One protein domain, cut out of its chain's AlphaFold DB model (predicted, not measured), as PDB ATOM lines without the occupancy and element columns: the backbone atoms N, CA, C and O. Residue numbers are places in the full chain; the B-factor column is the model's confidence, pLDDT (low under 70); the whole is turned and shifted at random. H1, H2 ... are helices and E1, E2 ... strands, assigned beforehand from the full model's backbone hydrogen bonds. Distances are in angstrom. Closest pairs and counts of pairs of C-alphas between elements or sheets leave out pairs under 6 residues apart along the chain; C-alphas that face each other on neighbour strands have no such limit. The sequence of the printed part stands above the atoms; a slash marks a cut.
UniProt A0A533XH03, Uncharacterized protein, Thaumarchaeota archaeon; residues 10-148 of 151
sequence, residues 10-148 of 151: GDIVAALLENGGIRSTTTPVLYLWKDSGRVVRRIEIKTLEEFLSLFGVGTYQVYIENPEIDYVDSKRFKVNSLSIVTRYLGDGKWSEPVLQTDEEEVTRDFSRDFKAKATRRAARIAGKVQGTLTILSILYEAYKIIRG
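What this domain is: This is residues 10 to 148 of the 151 residues of an uncharacterized protein of Thaumarchaeota archaeon (UniProt A0A533XH03). A twisted sheet of five strands has one long helix, H3, running slantwise over one face, with two short helices, H1 and H2, over the same face and no named helix over the other. A small two-strand pair, E1 and E5, sits near one end of E4, close to H1, and at one end of H3 residues 110 to 117 stick out free. The printed part has 139 residues with three named helices and seven named strands, in the order H1 E1 E2 E3 H2 E4 E5 E6 E7 H3; the large sheet runs E3 E2 E4 E6 E7 and is antiparallel, as is the pair E1 E5. The class is mixed, helices and strands. The whole is compact, with a radius of gyration of the C-alphas of 16.2 A, yet elongated in outline, spanning 55 by 35 by 24 A.

Where its parts are: H1, residues 10 to 19, begins at C-alpha 10 at (-45.540, 10.141, 32.771) and is 14.3 A long. E1 is residues 22 to 24, 6.6 A. E2, residues 29 to 35, is 19.4 A long, and E3, residues 40 to 45, is 15.7 A. H2 is residues 48 to 54, 9.9 A. E4, residues 58 to 65, is 22.9 A long and runs on into E5, residues 67 to 69, 6.2 A, across a break of 1 residue, at 85 degrees. E6, residues 81 to 90, is the longest strand by residues at 28.3 A, and E7, residues 98 to 101, is 10.0 A. H3, residues 112 to 147, runs 52.8 A from C-alpha 112 at (-39.403, 13.746, 68.078) to C-alpha 147 at (-66.704, 14.727, 22.865).

How they stand to each other: In the large sheet E3 and E7 are edge strands. E2 and E3 form a hairpin, with N 43 and O 32 2.8 A apart, within hydrogen-bond range. E2 and E4 are antiparallel at 151 degrees, with N 31 and O 61 at 2.8 A. E4 and E6 have N 60 and O 86 at 2.8 A. E6 and E7 form a hairpin with N 100 and O 83 at 2.7 A. E3, H2 and E4 make a split strand-helix-strand unit, two strands running the same way with E2 between them in the sheet, and its crossover is right-handed. H3 is on the sheet at a height of 8.7 A, over E4 and E7, slantwise to the strands at 57 degrees to E4 on the local plane; its closest C-alphas to E7 are those of Ala 126 and Leu 99, 5.9 A apart. H1 is on the same face at a height of 10.5 A, over E2 and E4, across the strands at 80 degrees to E2 on the local plane, which only just rests on enough of the sheet, 6 C-alphas. H1 touches H3, with residues 128 to 132 of H3 alone, at a steep tilt of 53 degrees, opposite ways; the closest C-alphas are those of Leu 16 and Thr 132, 5.9 A apart. H2, on the same face as H1 and H3, lies over E3 at a height of 9.7 A, along the strands at 2 degrees to E3 on the local plane. H2 and H3 are close but not clearly touching, about perpendicular at 87 degrees, with the C-alphas of Leu 52 and Tyr 140 closest at 5.8 A. E1 and E5 are antiparallel, with N 23 and O 68 at 2.7 A. In H1, H2 and H3 every O i to N i+4 pair is within hydrogen-bond range.

The domain as a whole: The two C-alphas farthest apart are those of Arg 108 and Gly 148, 57.3 A. The printed part has no cut. The link from E5 to E6, 11 residues, is long. The mean pLDDT of the printed part is 81.2; residues 37 to 38, 70 to 78 and 103 to 119 are under 70.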
ATOM      1  N   GLY A  10     -46.717   9.958  31.933       93.06
ATOM      2  CA  GLY A  10     -45.540  10.141  32.771       93.06
ATOM      3  C   GLY A  10     -44.866  11.498  32.561       93.06
ATOM      4  O   GLY A  10     -44.494  12.134  33.539       93.06
ATOM      5  N   ASP A  11     -44.809  11.999  31.323       92.38
ATOM      6  CA  ASP A  11     -44.237  13.321  31.023       92.38
ATOM      7  C   ASP A  11     -45.105  14.456  31.589       92.38
ATOM      8  O   ASP A  11     -44.590  15.427  32.143       92.38
ATOM      9  N   ILE A  12     -46.436  14.324  31.505       90.94
ATOM     10  CA  ILE A  12     -47.373  15.288  32.106       90.94
ATOM     11  C   ILE A  12     -47.217  15.290  33.631       90.94
ATOM     12  O   ILE A  12     -47.142  16.353  34.249       90.94
ATOM     13  N   VAL A  13     -47.160  14.103  34.241       91.06
ATOM     14  CA  VAL A  13     -46.969  13.945  35.686       91.06
ATOM     15  C   VAL A  13     -45.626  14.541  36.105       91.06
ATOM     16  O   VAL A  13     -45.605  15.332  37.042       91.06
ATOM     17  N   ALA A  14     -44.533  14.244  35.397       91.38
ATOM     18  CA  ALA A  14     -43.215  14.817  35.665       91.38
ATOM     19  C   ALA A  14     -43.252  16.350  35.670       91.38
ATOM     20  O   ALA A  14     -42.847  16.965  36.652       91.38
ATOM     21  N   ALA A  15     -43.818  16.964  34.627       88.06
ATOM     22  CA  ALA A  15     -43.897  18.419  34.515       88.06
ATOM     23  C   ALA A  15     -44.734  19.063  35.638       88.06
ATOM     24  O   ALA A  15     -44.401  20.133  36.153       88.06
ATOM     25  N   LEU A  16     -45.834  18.425  36.045       85.62
ATOM     26  CA  LEU A  16     -46.674  18.919  37.143       85.62
ATOM     27  C   LEU A  16     -45.984  18.774  38.506       85.62
ATOM     28  O   LEU A  16     -46.096  19.664  39.353       85.62
ATOM     29  N   LEU A  17     -45.230  17.696  38.704       86.44
ATOM     30  CA  LEU A  17     -44.455  17.469  39.919       86.44
ATOM     31  C   LEU A  17     -43.247  18.396  40.028       86.44
ATOM     32  O   LEU A  17     -42.987  18.905  41.120       86.44
ATOM     33  N   GLU A  18     -42.572  18.686  38.918       86.19
ATOM     34  CA  GLU A  18     -41.430  19.600  38.874       86.19
ATOM     35  C   GLU A  18     -41.839  21.027  39.254       86.19
ATOM     36  O   GLU A  18     -41.171  21.661  40.067       86.19
ATOM     37  N   ASN A  19     -43.006  21.500  38.798       77.81
ATOM     38  CA  ASN A  19     -43.600  22.757  39.283       77.81
ATOM     39  C   ASN A  19     -43.899  22.725  40.789       77.81
ATOM     40  O   ASN A  19     -43.894  23.745  41.480       77.81
ATOM     41  N   GLY A  20     -44.166  21.530  41.307       70.31
ATOM     42  CA  GLY A  20     -44.268  21.264  42.726       70.31
ATOM     43  C   GLY A  20     -42.914  21.117  43.417       70.31
ATOM     44  O   GLY A  20     -42.918  20.849  44.606       70.31
ATOM     45  N   GLY A  21     -41.761  21.260  42.770       76.69
ATOM     46  CA  GLY A  21     -40.446  21.019  43.374       76.69
ATOM     47  C   GLY A  21     -40.188  19.550  43.720       76.69
ATOM     48  O   GLY A  21     -39.551  19.249  44.726       76.69
ATOM     49  N   ILE A  22     -40.759  18.624  42.949       81.94
ATOM     50  CA  ILE A  22     -40.404  17.204  42.945       81.94
ATOM     51  C   ILE A  22     -39.903  16.897  41.538       81.94
ATOM     52  O   ILE A  22     -40.683  16.787  40.597       81.94
ATOM     53  N   ARG A  23     -38.592  16.782  41.402       84.19
ATOM     54  CA  ARG A  23     -37.920  16.309  40.203       84.19
ATOM     55  C   ARG A  23     -37.785  14.793  40.268       84.19
ATOM     56  O   ARG A  23     -37.760  14.184  41.335       84.19
ATOM     57  N   SER A  24     -37.738  14.168  39.107       76.75
ATOM     58  CA  SER A  24     -37.531  12.733  38.994       76.75
ATOM     59  C   SER A  24     -36.471  12.494  37.942       76.75
ATOM     60  O   SER A  24     -36.521  13.080  36.863       76.75
ATOM     61  N   THR A  25     -35.509  11.638  38.264       78.69
ATOM     62  CA  THR A  25     -34.471  11.228  37.308       78.69
ATOM     63  C   THR A  25     -35.025  10.269  36.254       78.69
ATOM     64  O   THR A  25     -34.456  10.132  35.172       78.69
ATOM     65  N   THR A  26     -36.167   9.641  36.544       86.06
ATOM     66  CA  THR A  26     -36.913   8.766  35.638       86.06
ATOM     67  C   THR A  26     -38.323   9.298  35.394       86.06
ATOM     68  O   THR A  26     -38.868  10.068  36.186       86.06
ATOM     69  N   THR A  27     -38.953   8.890  34.297       90.94
ATOM     70  CA  THR A  27     -40.346   9.257  34.027       90.94
ATOM     71  C   THR A  27     -41.274   8.602  35.065       90.94
ATOM     72  O   THR A  27     -41.273   7.373  35.175       90.94
ATOM     73  N   PRO A  28     -42.095   9.376  35.804       93.50
ATOM     74  CA  PRO A  28     -43.084   8.831  36.727       93.50
ATOM     75  C   PRO A  28     -44.064   7.889  36.031       93.50
ATOM     76  O   PRO A  28     -44.482   8.123  34.896       93.50
ATOM     77  N   VAL A  29     -44.494   6.858  36.749       95.88
ATOM     78  CA  VAL A  29     -45.419   5.848  36.234       95.88
ATOM     79  C   VAL A  29     -46.773   5.993  36.915       95.88
ATOM     80  O   VAL A  29     -46.859   6.068  38.141       95.88
ATOM     81  N   LEU A  30     -47.846   6.012  36.121       96.06
ATOM     82  CA  LEU A  30     -49.215   5.992  36.625       96.06
ATOM     83  C   LEU A  30     -49.782   4.576  36.527       96.06
ATOM     84  O   LEU A  30     -49.835   3.990  35.450       96.06
ATOM     85  N   TYR A  31     -50.276   4.053  37.642       96.00
ATOM     86  CA  TYR A  31     -51.002   2.793  37.706       96.00
ATOM     87  C   TYR A  31     -52.464   3.006  38.110       96.00
ATOM     88  O   TYR A  31     -52.779   3.851  38.947       96.00
ATOM     89  N   LEU A  32     -53.345   2.174  37.563       94.75
ATOM     90  CA  LEU A  32     -54.726   1.981  37.994       94.75
ATOM     91  C   LEU A  32     -54.874   0.579  38.586       94.75
ATOM     92  O   LEU A  32     -54.600  -0.427  37.930       94.75
ATOM     93  N   TRP A  33     -55.352   0.518  39.821       91.38
ATOM     94  CA  TRP A  33     -55.773  -0.704  40.487       91.38
ATOM     95  C   TRP A  33     -57.260  -0.917  40.226       91.38
ATOM     96  O   TRP A  33     -58.112  -0.201  40.756       91.38
ATOM     97  N   LYS A  34     -57.566  -1.904  39.384       81.62
ATOM     98  CA  LYS A  34     -58.936  -2.268  39.036       81.62
ATOM     99  C   LYS A  34     -59.330  -3.527  39.790       81.62
ATOM    100  O   LYS A  34     -58.717  -4.581  39.612       81.62
ATOM    101  N   ASP A  35     -60.357  -3.400  40.617       78.88
ATOM    102  CA  ASP A  35     -61.006  -4.534  41.253       78.88
ATOM    103  C   ASP A  35     -62.126  -5.042  40.337       78.88
ATOM    104  O   ASP A  35     -63.007  -4.285  39.931       78.88
ATOM    105  N   SER A  36     -62.057  -6.318  39.961       71.44
ATOM    106  CA  SER A  36     -63.107  -7.005  39.195       71.44
ATOM    107  C   SER A  36     -63.866  -8.041  40.039       71.44
ATOM    108  O   SER A  36     -64.466  -8.971  39.504       71.44
ATOM    109  N   GLY A  37     -63.801  -7.922  41.367       67.69
ATOM    110  CA  GLY A  37     -64.461  -8.780  42.352       67.69
ATOM    111  C   GLY A  37     -63.752 -10.112  42.609       67.69
ATOM    112  O   GLY A  37     -63.832 -10.645  43.710       67.69
ATOM    113  N   ARG A  38     -63.036 -10.661  41.618       68.94
ATOM    114  CA  ARG A  38     -62.236 -11.896  41.767       68.94
ATOM    115  C   ARG A  38     -60.731 -11.667  41.707       68.94
ATOM    116  O   ARG A  38     -59.972 -12.475  42.229       68.94
ATOM    117  N   VAL A  39     -60.303 -10.598  41.039       73.81
ATOM    118  CA  VAL A  39     -58.891 -10.274  40.823       73.81
ATOM    119  C   VAL A  39     -58.717  -8.766  40.914       73.81
ATOM    120  O   VAL A  39     -59.420  -8.008  40.237       73.81
ATOM    121  N   VAL A  40     -57.733  -8.362  41.712       80.00
ATOM    122  CA  VAL A  40     -57.192  -7.008  41.726       80.00
ATOM    123  C   VAL A  40     -56.054  -6.956  40.709       80.00
ATOM    124  O   VAL A  40     -55.026  -7.611  40.881       80.00
ATOM    125  N   ARG A  41     -56.240  -6.202  39.621       85.81
ATOM    126  CA  ARG A  41     -55.221  -6.027  38.575       85.81
ATOM    127  C   ARG A  41     -54.622  -4.629  38.657       85.81
ATOM    128  O   ARG A  41     -55.355  -3.643  38.644       85.81
ATOM    129  N   ARG A  42     -53.291  -4.555  38.656       92.19
ATOM    130  CA  ARG A  42     -52.539  -3.314  38.437       92.19
ATOM    131  C   ARG A  42     -52.323  -3.112  36.937       92.19
ATOM    132  O   ARG A  42     -51.770  -3.989  36.273       92.19
ATOM    133  N   ILE A  43     -52.782  -1.985  36.404       94.19
ATOM    134  CA  ILE A  43     -52.662  -1.602  34.994       94.19
ATOM    135  C   ILE A  43     -51.787  -0.357  34.923       94.19
ATOM    136  O   ILE A  43     -52.074   0.615  35.610       94.19
ATOM    137  N   GLU A  44     -50.736  -0.380  34.114       96.06
ATOM    138  CA  GLU A  44     -49.945   0.815  33.812       96.06
ATOM    139  C   GLU A  44     -50.654   1.663  32.759       96.06
ATOM    140  O   GLU A  44     -51.085   1.135  31.736       96.06
ATOM    141  N   ILE A  45     -50.769   2.962  33.014       96.31
ATOM    142  CA  ILE A  45     -51.313   3.953  32.090       96.31
ATOM    143  C   ILE A  45     -50.131   4.727  31.506       96.31
ATOM    144  O   ILE A  45     -49.514   5.542  32.194       96.31
ATOM    145  N   LYS A  46     -49.809   4.474  30.237       95.75
ATOM    146  CA  LYS A  46     -48.627   5.033  29.568       95.75
ATOM    147  C   LYS A  46     -48.943   6.331  28.848       95.75
ATOM    148  O   LYS A  46     -48.156   7.274  28.899       95.75
ATOM    149  N   THR A  47     -50.085   6.387  28.167       95.38
ATOM    150  CA  THR A  47     -50.442   7.516  27.294       95.38
ATOM    151  C   THR A  47     -51.646   8.293  27.804       95.38
ATOM    152  O   THR A  47     -52.480   7.774  28.547       95.38
ATOM    153  N   LEU A  48     -51.762   9.555  27.383       92.38
ATOM    154  CA  LEU A  48     -52.915  10.391  27.717       92.38
ATOM    155  C   LEU A  48     -54.209   9.789  27.159       92.38
ATOM    156  O   LEU A  48     -55.250   9.875  27.796       92.38
ATOM    157  N   GLU A  49     -54.152   9.148  25.994       91.50
ATOM    158  CA  GLU A  49     -55.307   8.467  25.405       91.50
ATOM    159  C   GLU A  49     -55.762   7.271  26.253       91.50
ATOM    160  O   GLU A  49     -56.949   7.145  26.548       91.50
ATOM    161  N   GLU A  50     -54.824   6.439  26.718       94.12
ATOM    162  CA  GLU A  50     -55.125   5.355  27.660       94.12
ATOM    163  C   GLU A  50     -55.718   5.895  28.959       94.12
ATOM    164  O   GLU A  50     -56.698   5.345  29.456       94.12
ATOM    165  N   PHE A  51     -55.162   6.991  29.489       94.06
ATOM    166  CA  PHE A  51     -55.712   7.653  30.667       94.06
ATOM    167  C   PHE A  51     -57.164   8.061  30.430       94.06
ATOM    168  O   PHE A  51     -58.034   7.659  31.192       94.06
ATOM    169  N   LEU A  52     -57.449   8.794  29.352       91.38
ATOM    170  CA  LEU A  52     -58.800   9.262  29.040       91.38
ATOM    171  C   LEU A  52     -59.790   8.109  28.801       91.38
ATOM    172  O   LEU A  52     -60.975   8.265  29.068       91.38
ATOM    173  N   SER A  53     -59.321   6.958  28.319       90.50
ATOM    174  CA  SER A  53     -60.146   5.761  28.116       90.50
ATOM    175  C   SER A  53     -60.430   4.998  29.418       90.50
ATOM    176  O   SER A  53     -61.517   4.451  29.606       90.50
ATOM    177  N   LEU A  54     -59.457   4.955  30.332       91.81
ATOM    178  CA  LEU A  54     -59.516   4.145  31.553       91.81
ATOM    179  C   LEU A  54     -59.922   4.932  32.802       91.81
ATOM    180  O   LEU A  54     -60.212   4.316  33.832       91.81
ATOM    181  N   PHE A  55     -59.891   6.264  32.756       91.81
ATOM    182  CA  PHE A  55     -60.151   7.096  33.920       91.81
ATOM    183  C   PHE A  55     -61.599   6.954  34.408       91.81
ATOM    184  O   PHE A  55     -62.549   6.981  33.628       91.81
ATOM    185  N   GLY A  56     -61.762   6.793  35.718       89.94
ATOM    186  CA  GLY A  56     -63.040   6.548  36.371       89.94
ATOM    187  C   GLY A  56     -62.854   6.288  37.863       89.94
ATOM    188  O   GLY A  56     -61.750   6.394  38.396       89.94
ATOM    189  N   VAL A  57     -63.940   5.962  38.568       90.62
ATOM    190  CA  VAL A  57     -63.864   5.614  39.997       90.62
ATOM    191  C   VAL A  57     -62.913   4.430  40.179       90.62
ATOM    192  O   VAL A  57     -63.104   3.369  39.587       90.62
ATOM    193  N   GLY A  58     -61.887   4.607  41.007       91.56
ATOM    194  CA  GLY A  58     -60.826   3.615  41.130       91.56
ATOM    195  C   GLY A  58     -59.645   4.100  41.952       91.56
ATOM    196  O   GLY A  58     -59.557   5.273  42.313       91.56
ATOM    197  N   THR A  59     -58.745   3.175  42.268       93.56
ATOM    198  CA  THR A  59     -57.528   3.472  43.025       93.56
ATOM    199  C   THR A  59     -56.374   3.690  42.060       93.56
ATOM    200  O   THR A  59     -56.043   2.816  41.265       93.56
ATOM    201  N   TYR A  60     -55.747   4.853  42.153       94.50
ATOM    202  CA  TYR A  60     -54.623   5.258  41.329       94.50
ATOM    203  C   TYR A  60     -53.354   5.290  42.165       94.50
ATOM    204  O   TYR A  60     -53.377   5.647  43.342       94.50
ATOM    205  N   GLN A  61     -52.246   4.911  41.545       94.56
ATOM    206  CA  GLN A  61     -50.927   4.941  42.149       94.56
ATOM    207  C   GLN A  61     -49.978   5.691  41.222       94.56
ATOM    208  O   GLN A  61     -49.807   5.299  40.074       94.56
ATOM    209  N   VAL A  62     -49.334   6.736  41.728       93.88
ATOM    210  CA  VAL A  62     -48.175   7.344  41.066       93.88
ATOM    211  C   VAL A  62     -46.930   6.741  41.692       93.88
ATOM    212  O   VAL A  62     -46.801   6.732  42.917       93.88
ATOM    213  N   TYR A  63     -46.046   6.204  40.864       93.19
ATOM    214  CA  TYR A  63     -44.753   5.669  41.268       93.19
ATOM    215  C   TYR A  63     -43.639   6.518  40.666       93.19
ATOM    216  O   TYR A  63     -43.666   6.837  39.477       93.19
ATOM    217  N   ILE A  64     -42.677   6.889  41.499       90.00
ATOM    218  CA  ILE A  64     -41.525   7.703  41.134       90.00
ATOM    219  C   ILE A  64     -40.287   6.992  41.651       90.00
ATOM    220  O   ILE A  64     -40.200   6.671  42.837       90.00
ATOM    221  N   GLU A  65     -39.336   6.752  40.761       88.69
ATOM    222  CA  GLU A  65     -38.060   6.142  41.104       88.69
ATOM    223  C   GLU A  65     -36.995   7.232  41.224       88.69
ATOM    224  O   GLU A  65     -36.913   8.121  40.378       88.69
ATOM    225  N   ASN A  66     -36.184   7.160  42.277       82.38
ATOM    226  CA  ASN A  66     -35.130   8.118  42.608       82.38
ATOM    227  C   ASN A  66     -35.594   9.591  42.511       82.38
ATOM    228  O   ASN A  66     -35.040  10.357  41.711       82.38
ATOM    229  N   PRO A  67     -36.629   9.998  43.276       83.62
ATOM    230  CA  PRO A  67     -37.104  11.376  43.275       83.62
ATOM    231  C   PRO A  67     -36.086  12.330  43.915       83.62
ATOM    232  O   PRO A  67     -35.593  12.100  45.019       83.62
ATOM    233  N   GLU A  68     -35.861  13.461  43.259       79.88
ATOM    234  CA  GLU A  68     -35.174  14.627  43.809       79.88
ATOM    235  C   GLU A  68     -36.229  15.619  44.293       79.88
ATOM    236  O   GLU A  68     -37.082  16.065  43.532       79.88
ATOM    237  N   ILE A  69     -36.226  15.973  45.571       75.00
ATOM    238  CA  ILE A  69     -37.277  16.825  46.127       75.00
ATOM    239  C   ILE A  69     -36.631  18.125  46.584       75.00
ATOM    240  O   ILE A  69     -35.774  18.135  47.469       75.00
ATOM    241  N   ASP A  70     -37.053  19.242  45.996       66.62
ATOM    242  CA  ASP A  70     -36.580  20.560  46.393       66.62
ATOM    243  C   ASP A  70     -36.808  20.736  47.898       66.62
ATOM    244  O   ASP A  70     -37.829  20.315  48.459       66.62
ATOM    245  N   TYR A  71     -35.846  21.374  48.567       54.97
ATOM    246  CA  TYR A  71     -35.816  21.536  50.025       54.97
ATOM    247  C   TYR A  71     -35.585  20.228  50.825       54.97
ATOM    248  O   TYR A  71     -35.718  20.243  52.055       54.97
ATOM    249  N   VAL A  72     -35.230  19.114  50.163       52.81
ATOM    250  CA  VAL A  72     -34.897  17.811  50.785       52.81
ATOM    251  C   VAL A  72     -33.419  17.431  50.658       52.81
ATOM    252  O   VAL A  72     -32.990  16.612  51.468       52.81
ATOM    253  N   ASP A  73     -32.628  18.082  49.789       48.09
ATOM    254  CA  ASP A  73     -31.165  17.899  49.648       48.09
ATOM    255  C   ASP A  73     -30.374  18.331  50.899       48.09
ATOM    256  O   ASP A  73     -29.565  19.255  50.937       48.09
ATOM    257  N   SER A  74     -30.611  17.611  51.983       49.16
ATOM    258  CA  SER A  74     -29.667  17.384  53.050       49.16
ATOM    259  C   SER A  74     -29.142  15.973  52.828       49.16
ATOM    260  O   SER A  74     -29.933  15.056  52.625       49.16
ATOM    261  N   LYS A  75     -27.822  15.777  52.911       48.91
ATOM    262  CA  LYS A  75     -27.122  14.491  52.697       48.91
ATOM    263  C   LYS A  75     -27.642  13.285  53.519       48.91
ATOM    264  O   LYS A  75     -27.052  12.217  53.446       48.91
ATOM    265  N   ARG A  76     -28.668  13.455  54.360       49.97
ATOM    266  CA  ARG A  76     -29.135  12.501  55.375       49.97
ATOM    267  C   ARG A  76     -30.368  11.682  54.973       49.97
ATOM    268  O   ARG A  76     -30.603  10.654  55.597       49.97
ATOM    269  N   PHE A  77     -31.126  12.106  53.956       52.34
ATOM    270  CA  PHE A  77     -32.367  11.441  53.534       52.34
ATOM    271  C   PHE A  77     -32.314  11.131  52.050       52.34
ATOM    272  O   PHE A  77     -32.410  12.045  51.235       52.34
ATOM    273  N   LYS A  78     -32.162   9.849  51.715       63.31
ATOM    274  CA  LYS A  78     -32.270   9.387  50.338       63.31
ATOM    275  C   LYS A  78     -33.554   8.576  50.208       63.31
ATOM    276  O   LYS A  78     -33.726   7.564  50.877       63.31
ATOM    277  N   VAL A  79     -34.468   9.056  49.376       72.25
ATOM    278  CA  VAL A  79     -35.664   8.307  48.982       72.25
ATOM    279  C   VAL A  79     -35.328   7.658  47.648       72.25
ATOM    280  O   VAL A  79     -35.068   8.372  46.681       72.25
ATOM    281  N   ASN A  80     -35.270   6.328  47.599       77.81
ATOM    282  CA  ASN A  80     -34.967   5.618  46.354       77.81
ATOM    283  C   ASN A  80     -36.253   5.371  45.552       77.81
ATOM    284  O   ASN A  80     -36.217   5.301  44.327       77.81
ATOM    285  N   SER A  81     -37.406   5.326  46.216       84.62
ATOM    286  CA  SER A  81     -38.704   5.283  45.562       84.62
ATOM    287  C   SER A  81     -39.801   5.957  46.380       84.62
ATOM    288  O   SER A  81     -39.815   5.983  47.613       84.62
ATOM    289  N   LEU A  82     -40.752   6.526  45.652       85.56
ATOM    290  CA  LEU A  82     -41.895   7.232  46.196       85.56
ATOM    291  C   LEU A  82     -43.141   6.746  45.476       85.56
ATOM    292  O   LEU A  82     -43.252   6.831  44.254       85.56
ATOM    293  N   SER A  83     -44.096   6.242  46.244       89.38
ATOM    294  CA  SER A  83     -45.376   5.802  45.731       89.38
ATOM    295  C   SER A  83     -46.526   6.467  46.463       89.38
ATOM    296  O   SER A  83     -46.614   6.420  47.683       89.38
ATOM    297  N   ILE A  84     -47.422   7.103  45.717       90.00
ATOM    298  CA  ILE A  84     -48.613   7.738  46.273       90.00
ATOM    299  C   ILE A  84     -49.814   6.992  45.745       90.00
ATOM    300  O   ILE A  84     -49.995   6.905  44.532       90.00
ATOM    301  N   VAL A  85     -50.648   6.508  46.656       91.38
ATOM    302  CA  VAL A  85     -51.885   5.800  46.347       91.38
ATOM    303  C   VAL A  85     -53.065   6.651  46.798       91.38
ATOM    304  O   VAL A  85     -53.145   7.054  47.954       91.38
ATOM    305  N   THR A  86     -54.001   6.935  45.899       93.38
ATOM    306  CA  THR A  86     -55.241   7.656  46.221       93.38
ATOM    307  C   THR A  86     -56.389   7.134  45.368       93.38
ATOM    308  O   THR A  86     -56.186   6.626  44.265       93.38
ATOM    309  N   ARG A  87     -57.615   7.220  45.882       93.12
ATOM    310  CA  ARG A  87     -58.813   6.751  45.195       93.12
ATOM    311  C   ARG A  87     -59.597   7.924  44.632       93.12
ATOM    312  O   ARG A  87     -59.977   8.818  45.382       93.12
ATOM    313  N   TYR A  88     -59.903   7.886  43.339       92.94
ATOM    314  CA  TYR A  88     -60.895   8.778  42.749       92.94
ATOM    315  C   TYR A  88     -62.291   8.290  43.130       92.94
ATOM    316  O   TYR A  88     -62.638   7.127  42.902       92.94
ATOM    317  N   LEU A  89     -63.076   9.174  43.741       91.44
ATOM    318  CA  LEU A  89     -64.410   8.885  44.268       91.44
ATOM    319  C   LEU A  89     -65.530   9.324  43.311       91.44
ATOM    320  O   LEU A  89     -66.693   9.051  43.593       91.44
ATOM    321  N   GLY A  90     -65.186   9.964  42.188       87.69
ATOM    322  CA  GLY A  90     -66.144  10.625  41.298       87.69
ATOM    323  C   GLY A  90     -66.304  12.112  41.628       87.69
ATOM    324  O   GLY A  90     -65.844  12.578  42.670       87.69
ATOM    325  N   ASP A  91     -66.924  12.863  40.718       85.31
ATOM    326  CA  ASP A  91     -67.260  14.287  40.884       85.31
ATOM    327  C   ASP A  91     -66.088  15.181  41.329       85.31
ATOM    328  O   ASP A  91     -66.233  16.058  42.181       85.31
ATOM    329  N   GLY A  92     -64.887  14.925  40.799       84.62
ATOM    330  CA  GLY A  92     -63.678  15.673  41.155       84.62
ATOM    331  C   GLY A  92     -63.130  15.377  42.558       84.62
ATOM    332  O   GLY A  92     -62.176  16.024  42.988       84.62
ATOM    333  N   LYS A  93     -63.700  14.409  43.286       89.62
ATOM    334  CA  LYS A  93     -63.299  14.070  44.657       89.62
ATOM    335  C   LYS A  93     -62.293  12.927  44.687       89.62
ATOM    336  O   LYS A  93     -62.424  11.923  43.990       89.62
ATOM    337  N   TRP A  94     -61.326  13.066  45.584       92.88
ATOM    338  CA  TRP A  94     -60.272  12.093  45.844       92.88
ATOM    339  C   TRP A  94     -60.257  11.731  47.329       92.88
ATOM    340  O   TRP A  94     -60.567  12.570  48.176       92.88
ATOM    341  N   SER A  95     -59.892  10.491  47.648       93.06
ATOM    342  CA  SER A  95     -59.610  10.090  49.025       93.06
ATOM    343  C   SER A  95     -58.318  10.730  49.528       93.06
ATOM    344  O   SER A  95     -57.486  11.192  48.740       93.06
ATOM    345  N   GLU A  96     -58.109  10.672  50.843       89.38
ATOM    346  CA  GLU A  96     -56.815  11.013  51.425       89.38
ATOM    347  C   GLU A  96     -55.704  10.165  50.770       89.38
ATOM    348  O   GLU A  96     -55.882   8.950  50.596       89.38
ATOM    349  N   PRO A  97     -54.606  10.791  50.317       89.88
ATOM    350  CA  PRO A  97     -53.520  10.100  49.652       89.88
ATOM    351  C   PRO A  97     -52.640   9.399  50.684       89.88
ATOM    352  O   PRO A  97     -52.215   9.983  51.678       89.88
ATOM    353  N   VAL A  98     -52.308   8.147  50.400       87.19
ATOM    354  CA  VAL A  98     -51.364   7.363  51.188       87.19
ATOM    355  C   VAL A  98     -50.010   7.438  50.506       87.19
ATOM    356  O   VAL A  98     -49.847   6.956  49.384       87.19
ATOM    357  N   LEU A  99     -49.039   8.052  51.180       83.94
ATOM    358  CA  LEU A  99     -47.648   8.037  50.747       83.94
ATOM    359  C   LEU A  99     -46.954   6.776  51.274       83.94
ATOM    360  O   LEU A  99     -47.016   6.471  52.461       83.94
ATOM    361  N   GLN A 100     -46.262   6.085  50.380       84.31
ATOM    362  CA  GLN A 100     -45.381   4.962  50.647       84.31
ATOM    363  C   GLN A 100     -43.998   5.313  50.107       84.31
ATOM    364  O   GLN A 100     -43.852   5.726  48.958       84.31
ATOM    365  N   THR A 101     -42.984   5.158  50.938       75.88
ATOM    366  CA  THR A 101     -41.587   5.424  50.597       75.88
ATOM    367  C   THR A 101     -40.747   4.287  51.134       75.88
ATOM    368  O   THR A 101     -41.036   3.763  52.207       75.88
ATOM    369  N   ASP A 102     -39.694   3.925  50.419       71.12
ATOM    370  CA  ASP A 102     -38.738   2.902  50.847       71.12
ATOM    371  C   ASP A 102     -37.675   3.424  51.829       71.12
ATOM    372  O   ASP A 102     -36.601   2.844  51.893       71.12
ATOM    373  N   GLU A 103     -37.983   4.501  52.576       61.34
ATOM    374  CA  GLU A 103     -37.068   5.305  53.413       61.34
ATOM    375  C   GLU A 103     -35.744   4.599  53.774       61.34
ATOM    376  O   GLU A 103     -35.691   3.797  54.706       61.34
ATOM    377  N   GLU A 104     -34.651   4.967  53.097       52.53
ATOM    378  CA  GLU A 104     -33.297   4.687  53.578       52.53
ATOM    379  C   GLU A 104     -32.762   5.926  54.310       52.53
ATOM    380  O   GLU A 104     -32.290   6.907  53.725       52.53
ATOM    381  N   GLU A 105     -32.849   5.898  55.637       50.12
ATOM    382  CA  GLU A 105     -32.224   6.900  56.493       50.12
ATOM    383  C   GLU A 105     -30.724   6.585  56.654       50.12
ATOM    384  O   GLU A 105     -30.343   5.546  57.193       50.12
ATOM    385  N   VAL A 106     -29.844   7.495  56.218       50.81
ATOM    386  CA  VAL A 106     -28.378   7.302  56.294       50.81
ATOM    387  C   VAL A 106     -27.820   7.678  57.685       50.81
ATOM    388  O   VAL A 106     -26.633   7.501  57.956       50.81
ATOM    389  N   THR A 107     -28.646   8.158  58.626       49.91
ATOM    390  CA  THR A 107     -28.186   8.555  59.977       49.91
ATOM    391  C   THR A 107     -29.189   8.267  61.099       49.91
ATOM    392  O   THR A 107     -30.324   8.711  61.047       49.91
ATOM    393  N   ARG A 108     -28.716   7.605  62.167       49.75
ATOM    394  CA  ARG A 108     -29.458   7.134  63.360       49.75
ATOM    395  C   ARG A 108     -29.935   8.243  64.330       49.75
ATOM    396  O   ARG A 108     -29.592   8.174  65.508       49.75
ATOM    397  N   ASP A 109     -30.690   9.254  63.901       55.16
ATOM    398  CA  ASP A 109     -31.126  10.338  64.811       55.16
ATOM    399  C   ASP A 109     -32.663  10.467  64.921       55.16
ATOM    400  O   ASP A 109     -33.314  11.304  64.298       55.16
ATOM    401  N   PHE A 110     -33.260   9.640  65.787       57.56
ATOM    402  CA  PHE A 110     -34.714   9.470  65.964       57.56
ATOM    403  C   PHE A 110     -35.396  10.518  66.872       57.56
ATOM    404  O   PHE A 110     -36.277  10.181  67.671       57.56
ATOM    405  N   SER A 111     -35.022  11.798  66.789       62.62
ATOM    406  CA  SER A 111     -35.661  12.831  67.627       62.62
ATOM    407  C   SER A 111     -37.158  13.025  67.296       62.62
ATOM    408  O   SER A 111     -37.622  12.786  66.178       62.62
ATOM    409  N   ARG A 112     -37.959  13.484  68.270       65.38
ATOM    410  CA  ARG A 112     -39.403  13.746  68.078       65.38
ATOM    411  C   ARG A 112     -39.663  14.836  67.029       65.38
ATOM    412  O   ARG A 112     -40.580  14.707  66.219       65.38
ATOM    413  N   ASP A 113     -38.817  15.861  67.006       67.56
ATOM    414  CA  ASP A 113     -38.852  16.939  66.012       67.56
ATOM    415  C   ASP A 113     -38.528  16.438  64.608       67.56
ATOM    416  O   ASP A 113     -39.102  16.907  63.621       67.56
ATOM    417  N   PHE A 114     -37.623  15.464  64.518       62.81
ATOM    418  CA  PHE A 114     -37.282  14.826  63.264       62.81
ATOM    419  C   PHE A 114     -38.494  14.088  62.669       62.81
ATOM    420  O   PHE A 114     -38.891  14.383  61.538       62.81
ATOM    421  N   LYS A 115     -39.173  13.251  63.466       64.38
ATOM    422  CA  LYS A 115     -40.407  12.563  63.045       64.38
ATOM    423  C   LYS A 115     -41.490  13.544  62.590       64.38
ATOM    424  O   LYS A 115     -42.080  13.367  61.530       64.38
ATOM    425  N   ALA A 116     -41.707  14.631  63.334       67.62
ATOM    426  CA  ALA A 116     -42.699  15.645  62.971       67.62
ATOM    427  C   ALA A 116     -42.382  16.345  61.634       67.62
ATOM    428  O   ALA A 116     -43.287  16.630  60.843       67.62
ATOM    429  N   LYS A 117     -41.100  16.617  61.352       66.88
ATOM    430  CA  LYS A 117     -40.666  17.176  60.062       66.88
ATOM    431  C   LYS A 117     -40.861  16.173  58.924       66.88
ATOM    432  O   LYS A 117     -41.358  16.584  57.876       66.88
ATOM    433  N   ALA A 118     -40.535  14.897  59.128       64.88
ATOM    434  CA  ALA A 118     -40.770  13.833  58.150       64.88
ATOM    435  C   ALA A 118     -42.262  13.707  57.794       64.88
ATOM    436  O   ALA A 118     -42.623  13.765  56.621       64.88
ATOM    437  N   THR A 119     -43.155  13.697  58.789       68.50
ATOM    438  CA  THR A 119     -44.609  13.638  58.554       68.50
ATOM    439  C   THR A 119     -45.135  14.845  57.770       68.50
ATOM    440  O   THR A 119     -45.903  14.684  56.823       68.50
ATOM    441  N   ARG A 120     -44.703  16.072  58.100       72.25
ATOM    442  CA  ARG A 120     -45.109  17.275  57.340       72.25
ATOM    443  C   ARG A 120     -44.613  17.240  55.892       72.25
ATOM    444  O   ARG A 120     -45.301  17.728  54.997       72.25
ATOM    445  N   ARG A 121     -43.424  16.677  55.658       70.69
ATOM    446  CA  ARG A 121     -42.863  16.481  54.312       70.69
ATOM    447  C   ARG A 121     -43.693  15.480  53.518       70.69
ATOM    448  O   ARG A 121     -44.110  15.811  52.411       70.69
ATOM    449  N   ALA A 122     -43.985  14.325  54.114       70.62
ATOM    450  CA  ALA A 122     -44.824  13.291  53.525       70.62
ATOM    451  C   ALA A 122     -46.184  13.851  53.079       70.62
ATOM    452  O   ALA A 122     -46.564  13.707  51.918       70.62
ATOM    453  N   ALA A 123     -46.855  14.602  53.958       74.56
ATOM    454  CA  ALA A 123     -48.124  15.261  53.646       74.56
ATOM    455  C   ALA A 123     -48.015  16.257  52.476       74.56
ATOM    456  O   ALA A 123     -48.872  16.280  51.592       74.56
ATOM    457  N   ARG A 124     -46.947  17.067  52.422       78.94
ATOM    458  CA  ARG A 124     -46.731  18.020  51.319       78.94
ATOM    459  C   ARG A 124     -46.505  17.308  49.983       78.94
ATOM    460  O   ARG A 124     -47.017  17.775  48.969       78.94
ATOM    461  N   ILE A 125     -45.735  16.221  49.968       78.62
ATOM    462  CA  ILE A 125     -45.492  15.435  48.751       78.62
ATOM    463  C   ILE A 125     -46.793  14.786  48.276       78.62
ATOM    464  O   ILE A 125     -47.171  14.951  47.117       78.62
ATOM    465  N   ALA A 126     -47.516  14.133  49.188       82.19
ATOM    466  CA  ALA A 126     -48.795  13.502  48.892       82.19
ATOM    467  C   ALA A 126     -49.802  14.509  48.302       82.19
ATOM    468  O   ALA A 126     -50.425  14.230  47.279       82.19
ATOM    469  N   GLY A 127     -49.877  15.721  48.868       85.06
ATOM    470  CA  GLY A 127     -50.731  16.796  48.358       85.06
ATOM    471  C   GLY A 127     -50.363  17.272  46.946       85.06
ATOM    472  O   GLY A 127     -51.252  17.502  46.130       85.06
ATOM    473  N   LYS A 128     -49.068  17.374  46.612       85.56
ATOM    474  CA  LYS A 128     -48.612  17.761  45.258       85.56
ATOM    475  C   LYS A 128     -48.973  16.709  44.209       85.56
ATOM    476  O   LYS A 128     -49.454  17.044  43.125       85.56
ATOM    477  N   VAL A 129     -48.786  15.435  44.545       85.19
ATOM    478  CA  VAL A 129     -49.133  14.323  43.653       85.19
ATOM    479  C   VAL A 129     -50.649  14.216  43.481       85.19
ATOM    480  O   VAL A 129     -51.134  14.072  42.361       85.19
ATOM    481  N   GLN A 130     -51.426  14.377  44.553       87.12
ATOM    482  CA  GLN A 130     -52.885  14.424  44.453       87.12
ATOM    483  C   GLN A 130     -53.368  15.622  43.619       87.12
ATOM    484  O   GLN A 130     -54.284  15.476  42.811       87.12
ATOM    485  N   GLY A 131     -52.740  16.794  43.756       88.00
ATOM    486  CA  GLY A 131     -53.019  17.955  42.905       88.00
ATOM    487  C   GLY A 131     -52.762  17.659  41.424       88.00
ATOM    488  O   GLY A 131     -53.594  17.973  40.576       88.00
ATOM    489  N   THR A 132     -51.668  16.959  41.121       88.38
ATOM    490  CA  THR A 132     -51.337  16.485  39.766       88.38
ATOM    491  C   THR A 132     -52.433  15.575  39.198       88.38
ATOM    492  O   THR A 132     -52.922  15.800  38.091       88.38
ATOM    493  N   LEU A 133     -52.891  14.591  39.978       89.31
ATOM    494  CA  LEU A 133     -53.997  13.707  39.592       89.31
ATOM    495  C   LEU A 133     -55.328  14.458  39.436       89.31
ATOM    496  O   LEU A 133     -56.123  14.145  38.551       89.31
ATOM    497  N   THR A 134     -55.550  15.490  40.250       91.25
ATOM    498  CA  THR A 134     -56.729  16.356  40.147       91.25
ATOM    499  C   THR A 134     -56.726  17.117  38.821       91.25
ATOM    500  O   THR A 134     -57.738  17.118  38.121       91.25
ATOM    501  N   ILE A 135     -55.590  17.685  38.409       91.31
ATOM    502  CA  ILE A 135     -55.456  18.350  37.102       91.31
ATOM    503  C   ILE A 135     -55.746  17.367  35.960       91.31
ATOM    504  O   ILE A 135     -56.515  17.693  35.056       91.31
ATOM    505  N   LEU A 136     -55.209  16.144  36.021       89.38
ATOM    506  CA  LEU A 136     -55.510  15.105  35.030       89.38
ATOM    507  C   LEU A 136     -57.009  14.766  34.983       89.38
ATOM    508  O   LEU A 136     -57.576  14.641  33.898       89.38
ATOM    509  N   SER A 137     -57.679  14.682  36.137       89.31
ATOM    510  CA  SER A 137     -59.131  14.457  36.182       89.31
ATOM    511  C   SER A 137     -59.926  15.601  35.543       89.31
ATOM    512  O   SER A 137     -60.879  15.348  34.813       89.31
ATOM    513  N   ILE A 138     -59.492  16.855  35.715       90.50
ATOM    514  CA  ILE A 138     -60.118  18.019  35.070       90.50
ATOM    515  C   ILE A 138     -59.957  17.946  33.546       90.50
ATOM    516  O   ILE A 138     -60.905  18.228  32.815       90.50
ATOM    517  N   LEU A 139     -58.785  17.529  33.053       87.44
ATOM    518  CA  LEU A 139     -58.572  17.313  31.617       87.44
ATOM    519  C   LEU A 139     -59.520  16.245  31.058       87.44
ATOM    520  O   LEU A 139     -60.041  16.408  29.954       87.44
ATOM    521  N   TYR A 140     -59.783  15.185  31.823       88.06
ATOM    522  CA  TYR A 140     -60.775  14.177  31.455       88.06
ATOM    523  C   TYR A 140     -62.202  14.742  31.407       88.06
ATOM    524  O   TYR A 140     -62.922  14.503  30.438       88.06
ATOM    525  N   GLU A 141     -62.609  15.533  32.401       87.81
ATOM    526  CA  GLU A 141     -63.926  16.183  32.397       87.81
ATOM    527  C   GLU A 141     -64.094  17.118  31.187       87.81
ATOM    528  O   GLU A 141     -65.100  17.051  30.479       87.81
ATOM    529  N   ALA A 142     -63.073  17.920  30.872       86.94
ATOM    530  CA  ALA A 142     -63.065  18.762  29.677       86.94
ATOM    531  C   ALA A 142     -63.166  17.930  28.384       86.94
ATOM    532  O   ALA A 142     -63.926  18.275  27.475       86.94
ATOM    533  N   TYR A 143     -62.447  16.806  28.307       87.62
ATOM    534  CA  TYR A 143     -62.516  15.885  27.173       87.62
ATOM    535  C   TYR A 143     -63.925  15.311  26.973       87.62
ATOM    536  O   TYR A 143     -64.415  15.306  25.838       87.62
ATOM    537  N   LYS A 144     -64.602  14.882  28.049       85.00
ATOM    538  CA  LYS A 144     -65.990  14.390  27.976       85.00
ATOM    539  C   LYS A 144     -66.930  15.435  27.386       85.00
ATOM    540  O   LYS A 144     -67.694  15.108  26.478       85.00
ATOM    541  N   ILE A 145     -66.829  16.683  27.850       86.50
ATOM    542  CA  ILE A 145     -67.640  17.806  27.358       86.50
ATOM    543  C   ILE A 145     -67.412  18.012  25.856       86.50
ATOM    544  O   ILE A 145     -68.372  18.044  25.089       86.50
ATOM    545  N   ILE A 146     -66.150  18.087  25.419       88.06
ATOM    546  CA  ILE A 146     -65.789  18.299  24.006       88.06
ATOM    547  C   ILE A 146     -66.302  17.159  23.114       88.06
ATOM    548  O   ILE A 146     -66.712  17.392  21.979       88.06
ATOM    549  N   ARG A 147     -66.275  15.919  23.611       85.50
ATOM    550  CA  ARG A 147     -66.704  14.727  22.865       85.50
ATOM    551  C   ARG A 147     -68.197  14.423  22.981       85.50
ATOM    552  O   ARG A 147     -68.655  13.479  22.343       85.50
ATOM    553  N   GLY A 148     -68.949  15.184  23.776       81.88
ATOM    554  CA  GLY A 148     -70.364  14.915  24.036       81.88
ATOM    555  C   GLY A 148     -70.617  13.599  24.783       81.88
ATOM    556  O   GLY A 148     -71.715  13.052  24.698       81.88
TER     557      GLY A 148